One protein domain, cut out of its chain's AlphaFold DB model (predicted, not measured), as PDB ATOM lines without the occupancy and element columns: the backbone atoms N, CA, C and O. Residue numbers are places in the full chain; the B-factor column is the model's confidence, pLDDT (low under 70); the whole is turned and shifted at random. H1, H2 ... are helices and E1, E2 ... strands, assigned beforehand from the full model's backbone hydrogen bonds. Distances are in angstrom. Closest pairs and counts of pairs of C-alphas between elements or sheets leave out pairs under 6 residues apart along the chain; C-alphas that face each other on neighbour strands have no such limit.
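What this domain is: This is residues 19 to 68 of the 419 residues of an uncharacterized protein of Agaricus bisporus var. burnettii (strain JB137-S8 / ATCC MYA-4627 / FGSC 10392) (UniProt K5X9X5). Two hairpins are set end to end, with their turns pointing away from each other: a very small one of two short strands, E1 and E2, and a larger helical one of H1 and H2, side by side. A stretch with no named element, residues 19 to 29, loops round near the end of the strand hairpin that is nearer the helices. The printed part has 50 residues, with two named strands followed by two named helices along the chain, in the order E1, E2, H1, H2; the sheet, E1 - E2, is antiparallel, and the class is mixed, helices and strands. The whole is only just compact, close to loose, with a radius of gyration of the C-alphas of 11.6 A, and it is only just a rod, spanning 35 by 17 by 15 A.

How they stand to each other: Look first at the sheet, where E1, residues 30 to 32, and E2, residues 35 to 37, form an antiparallel hairpin with 135 degrees between their directions. The C-alphas of Arg 31 and Ile 36 face each other at 4.6 A. Across the pair you will find N 37 and O 30 within hydrogen-bond range at 2.9 A, and N 32 and O 35 at 3.0 A. A tight link leads from E2 to H1, residues 41 to 53. H1 touches H2, residues 57 to 66, with its residues 48 to 52 alone; their closest C-alphas are those of Leu 48 and Val 60, 5.7 A apart. The two run opposite ways at a shallow tilt of 23 degrees, a helical hairpin. In H1 and H2 every O i to N i+4 pair is within hydrogen-bond range. E1 is apart from H1 and from H2, and E2 is apart from H2.

Where its parts are: Find C-alpha 30 at (20.265, -38.259, -15.578), where E1 begins; it runs to Val 32, and E2 runs from Lys 35 to Val 37. Then go to C-alpha 41 at (12.995, -45.948, -22.526); from there H1 covers 18.4 A to Asp 53. H2 starts at Gln 57 and covers 14.3 A to C-alpha 66 at (20.607, -49.052, -33.099).

The domain as a whole: The two C-alphas farthest apart, those of Asn 33 and Gly 55, are 35.4 A from each other, and these residues lie in the links E1 to E2 and H1 to H2. The three links between named elements are tight, and the printed part, residues 19 to 68, has no cut. The mean pLDDT of the printed part is 83.9; look at residues 27 to 28 for the values under 70.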
ATOM      1  N   CYS A  19      28.398 -42.714 -22.843       78.25
ATOM      2  CA  CYS A  19      27.872 -43.571 -21.791       78.25
ATOM      3  C   CYS A  19      28.221 -45.028 -22.096       78.25
ATOM      4  O   CYS A  19      27.815 -45.548 -23.125       78.25
ATOM      5  N   THR A  20      28.895 -45.705 -21.170       76.38
ATOM      6  CA  THR A  20      29.318 -47.107 -21.320       76.38
ATOM      7  C   THR A  20      28.168 -48.117 -21.355       76.38
ATOM      8  O   THR A  20      28.411 -49.292 -21.587       76.38
ATOM      9  N   ALA A  21      26.936 -47.700 -21.043       73.38
ATOM     10  CA  ALA A  21      25.773 -48.587 -21.009       73.38
ATOM     11  C   ALA A  21      24.937 -48.544 -22.298       73.38
ATOM     12  O   ALA A  21      24.308 -49.540 -22.634       73.38
ATOM     13  N   CYS A  22      24.913 -47.415 -23.013       73.56
ATOM     14  CA  CYS A  22      24.135 -47.268 -24.252       73.56
ATOM     15  C   CYS A  22      24.974 -46.829 -25.460       73.56
ATOM     16  O   CYS A  22      24.412 -46.572 -26.525       73.56
ATOM     17  N   ASP A  23      26.288 -46.657 -25.276       74.12
ATOM     18  CA  ASP A  23      27.240 -46.097 -26.245       74.12
ATOM     19  C   ASP A  23      26.792 -44.764 -26.875       74.12
ATOM     20  O   ASP A  23      27.237 -44.354 -27.949       74.12
ATOM     21  N   GLY A  24      25.892 -44.057 -26.189       76.56
ATOM     22  CA  GLY A  24      25.347 -42.772 -26.598       76.56
ATOM     23  C   GLY A  24      26.097 -41.596 -25.973       76.56
ATOM     24  O   GLY A  24      26.767 -41.744 -24.945       76.56
ATOM     25  N   PRO A  25      25.973 -40.385 -26.542       73.06
ATOM     26  CA  PRO A  25      26.510 -39.186 -25.914       73.06
ATOM     27  C   PRO A  25      25.909 -39.015 -24.511       73.06
ATOM     28  O   PRO A  25      24.700 -39.140 -24.318       73.06
ATOM     29  N   MET A  26      26.732 -38.675 -23.513       74.31
ATOM     30  CA  MET A  26      26.260 -38.480 -22.131       74.31
ATOM     31  C   MET A  26      25.228 -37.342 -21.964       74.31
ATOM     32  O   MET A  26      24.630 -37.194 -20.896       74.31
ATOM     33  N   ARG A  27      24.991 -36.530 -23.000       69.44
ATOM     34  CA  ARG A  27      23.984 -35.462 -23.006       69.44
ATOM     35  C   ARG A  27      22.581 -36.088 -22.999       69.44
ATOM     36  O   ARG A  27      22.249 -36.844 -23.898       69.44
ATOM     37  N   GLY A  28      21.785 -35.803 -21.967       68.19
ATOM     38  CA  GLY A  28      20.459 -36.410 -21.755       68.19
ATOM     39  C   GLY A  28      20.429 -37.550 -20.728       68.19
ATOM     40  O   GLY A  28      19.354 -38.005 -20.346       68.19
ATOM     41  N   HIS A  29      21.587 -37.976 -20.215       80.56
ATOM     42  CA  HIS A  29      21.642 -38.908 -19.091       80.56
ATOM     43  C   HIS A  29      21.346 -38.181 -17.780       80.56
ATOM     44  O   HIS A  29      21.831 -37.071 -17.544       80.56
ATOM     45  N   THR A  30      20.573 -38.814 -16.903       77.06
ATOM     46  CA  THR A  30      20.265 -38.259 -15.578       77.06
ATOM     47  C   THR A  30      21.241 -38.819 -14.551       77.06
ATOM     48  O   THR A  30      21.591 -39.997 -14.575       77.06
ATOM     49  N   ARG A  31      21.734 -37.966 -13.647       79.81
ATOM     50  CA  ARG A  31      22.569 -38.412 -12.526       79.81
ATOM     51  C   ARG A  31      21.673 -38.771 -11.349       79.81
ATOM     52  O   ARG A  31      21.024 -37.889 -10.799       79.81
ATOM     53  N   VAL A  32      21.691 -40.035 -10.938       74.00
ATOM     54  CA  VAL A  32      21.012 -40.519  -9.728       74.00
ATOM     55  C   VAL A  32      22.082 -41.102  -8.812       74.00
ATOM     56  O   VAL A  32      22.851 -41.967  -9.224       74.00
ATOM     57  N   ASN A  33      22.200 -40.592  -7.583       76.69
ATOM     58  CA  ASN A  33      23.200 -41.041  -6.600       76.69
ATOM     59  C   ASN A  33      24.652 -41.025  -7.122       76.69
ATOM     60  O   ASN A  33      25.408 -41.973  -6.925       76.69
ATOM     61  N   ARG A  34      25.043 -39.950  -7.827       76.69
ATOM     62  CA  ARG A  34      26.363 -39.773  -8.476       76.69
ATOM     63  C   ARG A  34      26.688 -40.780  -9.593       76.69
ATOM     64  O   ARG A  34      27.736 -40.645 -10.219       76.69
ATOM     65  N   LYS A  35      25.795 -41.722  -9.906       75.31
ATOM     66  CA  LYS A  35      25.897 -42.601 -11.075       75.31
ATOM     67  C   LYS A  35      25.144 -41.978 -12.247       75.31
ATOM     68  O   LYS A  35      24.085 -41.376 -12.075       75.31
ATOM     69  N   ILE A  36      25.721 -42.076 -13.440       77.12
ATOM     70  CA  ILE A  36      25.061 -41.662 -14.677       77.12
ATOM     71  C   ILE A  36      24.135 -42.802 -15.081       77.12
ATOM     72  O   ILE A  36      24.604 -43.911 -15.318       77.12
ATOM     73  N   VAL A  37      22.837 -42.527 -15.133       81.12
ATOM     74  CA  VAL A  37      21.811 -43.488 -15.532       81.12
ATOM     75  C   VAL A  37      21.324 -43.098 -16.923       81.12
ATOM     76  O   VAL A  37      21.069 -41.918 -17.195       81.12
ATOM     77  N   CYS A  38      21.239 -44.082 -17.820       84.56
ATOM     78  CA  CYS A  38      20.630 -43.887 -19.131       84.56
ATOM     79  C   CYS A  38      19.195 -43.372 -18.972       84.56
ATOM     80  O   CYS A  38      18.514 -43.758 -18.019       84.56
ATOM     81  N   PRO A  39      18.731 -42.476 -19.860       85.69
ATOM     82  CA  PRO A  39      17.335 -42.070 -19.847       85.69
ATOM     83  C   PRO A  39      16.440 -43.311 -19.921       85.69
ATOM     84  O   PRO A  39      16.763 -44.281 -20.610       85.69
ATOM     85  N   THR A  40      15.325 -43.289 -19.191       85.81
ATOM     86  CA  THR A  40      14.336 -44.367 -19.269       85.81
ATOM     87  C   THR A  40      13.844 -44.508 -20.714       85.81
ATOM     88  O   THR A  40      13.790 -43.505 -21.437       85.81
ATOM     89  N   PRO A  41      13.465 -45.721 -21.157       83.38
ATOM     90  CA  PRO A  41      12.995 -45.948 -22.526       83.38
ATOM     91  C   PRO A  41      11.819 -45.033 -22.899       83.38
ATOM     92  O   PRO A  41      11.741 -44.557 -24.024       83.38
ATOM     93  N   GLU A  42      10.965 -44.692 -21.934       84.50
ATOM     94  CA  GLU A  42       9.861 -43.736 -22.089       84.50
ATOM     95  C   GLU A  42      10.344 -42.323 -22.441       84.50
ATOM     96  O   GLU A  42       9.859 -41.719 -23.397       84.50
ATOM     97  N   LYS A  43      11.336 -41.797 -21.709       85.81
ATOM     98  CA  LYS A  43      11.920 -40.474 -21.988       85.81
ATOM     99  C   LYS A  43      12.669 -40.460 -23.314       85.81
ATOM    100  O   LYS A  43      12.642 -39.461 -24.033       85.81
ATOM    101  N   MET A  44      13.329 -41.566 -23.643       86.12
ATOM    102  CA  MET A  44      13.998 -41.730 -24.927       86.12
ATOM    103  C   MET A  44      12.983 -41.723 -26.077       86.12
ATOM    104  O   MET A  44      13.171 -40.969 -27.025       86.12
ATOM    105  N   ASN A  45      11.860 -42.436 -25.948       87.75
ATOM    106  CA  ASN A  45      10.761 -42.396 -26.917       87.75
ATOM    107  C   ASN A  45      10.158 -40.996 -27.071       87.75
ATOM    108  O   ASN A  45       9.969 -40.543 -28.195       87.75
ATOM    109  N   GLN A  46       9.917 -40.277 -25.971       89.19
ATOM    110  CA  GLN A  46       9.434 -38.890 -26.031       89.19
ATOM    111  C   GLN A  46      10.401 -37.976 -26.795       89.19
ATOM    112  O   GLN A  46       9.976 -37.182 -27.628       89.19
ATOM    113  N   THR A  47      11.706 -38.127 -26.558       88.12
ATOM    114  CA  THR A  47      12.737 -37.336 -27.250       88.12
ATOM    115  C   THR A  47      12.802 -37.684 -28.740       88.12
ATOM    116  O   THR A  47      12.949 -36.796 -29.576       88.12
ATOM    117  N   LEU A  48      12.658 -38.966 -29.090       91.12
ATOM    118  CA  LEU A  48      12.611 -39.421 -30.482       91.12
ATOM    119  C   LEU A  48      11.365 -38.902 -31.213       91.12
ATOM    120  O   LEU A  48      11.483 -38.484 -32.360       91.12
ATOM    121  N   HIS A  49      10.204 -38.856 -30.554       91.88
ATOM    122  CA  HIS A  49       8.997 -38.235 -31.111       91.88
ATOM    123  C   HIS A  49       9.171 -36.729 -31.326       91.88
ATOM    124  O   HIS A  49       8.834 -36.232 -32.393       91.88
ATOM    125  N   GLN A  50       9.771 -36.014 -30.372       90.31
ATOM    126  CA  GLN A  50      10.035 -34.586 -30.542       90.31
ATOM    127  C   GLN A  50      10.953 -34.314 -31.747       90.31
ATOM    128  O   GLN A  50      10.652 -33.463 -32.578       90.31
ATOM    129  N   LEU A  51      12.050 -35.066 -31.881       89.25
ATOM    130  CA  LEU A  51      12.965 -34.936 -33.021       89.25
ATOM    131  C   LEU A  51      12.300 -35.323 -34.350       89.25
ATOM    132  O   LEU A  51      12.650 -34.780 -35.398       89.25
ATOM    133  N   TRP A  52      11.349 -36.256 -34.312       94.12
ATOM    134  CA  TRP A  52      10.543 -36.622 -35.470       94.12
ATOM    135  C   TRP A  52       9.667 -35.452 -35.930       94.12
ATOM    136  O   TRP A  52       9.682 -35.115 -37.115       94.12
ATOM    137  N   ASP A  53       8.974 -34.797 -34.997       92.00
ATOM    138  CA  ASP A  53       8.126 -33.628 -35.262       92.00
ATOM    139  C   ASP A  53       8.938 -32.410 -35.742       92.00
ATOM    140  O   ASP A  53       8.455 -31.609 -36.542       92.00
ATOM    141  N   GLU A  54      10.198 -32.296 -35.313       90.56
ATOM    142  CA  GLU A  54      11.162 -31.287 -35.782       90.56
ATOM    143  C   GLU A  54      11.718 -31.578 -37.197       90.56
ATOM    144  O   GLU A  54      12.421 -30.745 -37.770       90.56
ATOM    145  N   GLY A  55      11.384 -32.730 -37.795       92.19
ATOM    146  CA  GLY A  55      11.766 -33.104 -39.162       92.19
ATOM    147  C   GLY A  55      13.037 -33.953 -39.274       92.19
ATOM    148  O   GLY A  55      13.509 -34.210 -40.380       92.19
ATOM    149  N   HIS A  56      13.594 -34.445 -38.164       93.62
ATOM    150  CA  HIS A  56      14.823 -35.250 -38.142       93.62
ATOM    151  C   HIS A  56      14.560 -36.764 -38.292       93.62
ATOM    152  O   HIS A  56      15.074 -37.582 -37.526       93.62
ATOM    153  N   GLN A  57      13.771 -37.156 -39.294       92.81
ATOM    154  CA  GLN A  57      13.232 -38.519 -39.434       92.81
ATOM    155  C   GLN A  57      14.312 -39.608 -39.577       92.81
ATOM    156  O   GLN A  57      14.304 -40.589 -38.835       92.81
ATOM    157  N   GLU A  58      15.284 -39.432 -40.479       89.38
ATOM    158  CA  GLU A  58      16.351 -40.423 -40.710       89.38
ATOM    159  C   GLU A  58      17.218 -40.650 -39.463       89.38
ATOM    160  O   GLU A  58      17.589 -41.782 -39.136       89.38
ATOM    161  N   PHE A  59      17.492 -39.574 -38.719       87.62
ATOM    162  CA  PHE A  59      18.248 -39.628 -37.472       87.62
ATOM    163  C   PHE A  59      17.500 -40.438 -36.410       87.62
ATOM    164  O   PHE A  59      18.083 -41.335 -35.797       87.62
ATOM    165  N   VAL A  60      16.197 -40.190 -36.248       93.56
ATOM    166  CA  VAL A  60      15.337 -40.925 -35.311       93.56
ATOM    167  C   VAL A  60      15.285 -42.415 -35.653       93.56
ATOM    168  O   VAL A  60      15.505 -43.242 -34.766       93.56
ATOM    169  N   LEU A  61      15.094 -42.776 -36.930       91.75
ATOM    170  CA  LEU A  61      15.089 -44.181 -37.365       91.75
ATOM    171  C   LEU A  61      16.435 -44.868 -37.110       91.75
ATOM    172  O   LEU A  61      16.466 -46.022 -36.676       91.75
ATOM    173  N   SER A  62      17.549 -44.163 -37.334       88.94
ATOM    174  CA  SER A  62      18.888 -44.708 -37.091       88.94
ATOM    175  C   SER A  62      19.129 -45.024 -35.609       88.94
ATOM    176  O   SER A  62      19.676 -46.081 -35.282       88.94
ATOM    177  N   ILE A  63      18.662 -44.155 -34.705       86.38
ATOM    178  CA  ILE A  63      18.791 -44.347 -33.258       86.38
ATOM    179  C   ILE A  63      17.854 -45.448 -32.778       86.38
ATOM    180  O   ILE A  63      18.303 -46.334 -32.052       86.38
ATOM    181  N   ALA A  64      16.590 -45.431 -33.209       89.12
ATOM    182  CA  ALA A  64      15.608 -46.447 -32.844       89.12
ATOM    183  C   ALA A  64      16.088 -47.852 -33.242       89.12
ATOM    184  O   ALA A  64      16.059 -48.769 -32.420       89.12
ATOM    185  N   LYS A  65      16.636 -47.996 -34.458       90.94
ATOM    186  CA  LYS A  65      17.221 -49.252 -34.945       90.94
ATOM    187  C   LYS A  65      18.455 -49.667 -34.144       90.94
ATOM    188  O   LYS A  65      18.572 -50.831 -33.784       90.94
ATOM    189  N   ARG A  66      19.377 -48.741 -33.852       87.62
ATOM    190  CA  ARG A  66      20.607 -49.052 -33.099       87.62
ATOM    191  C   ARG A  66      20.313 -49.480 -31.660       87.62
ATOM    192  O   ARG A  66      21.002 -50.347 -31.138       87.62
ATOM    193  N   GLN A  67      19.315 -48.871 -31.030       85.25
ATOM    194  CA  GLN A  67      18.965 -49.114 -29.630       85.25
ATOM    195  C   GLN A  67      17.873 -50.189 -29.459       85.25
ATOM    196  O   GLN A  67      17.429 -50.419 -28.338       85.25
ATOM    197  N   ASN A  68      17.429 -50.838 -30.548       88.25
ATOM    198  CA  ASN A  68      16.319 -51.803 -30.558       88.25
ATOM    199  C   ASN A  68      15.058 -51.290 -29.836       88.25
ATOM    200  O   ASN A  68      14.364 -52.040 -29.148       88.25
TER     201      ASN A  68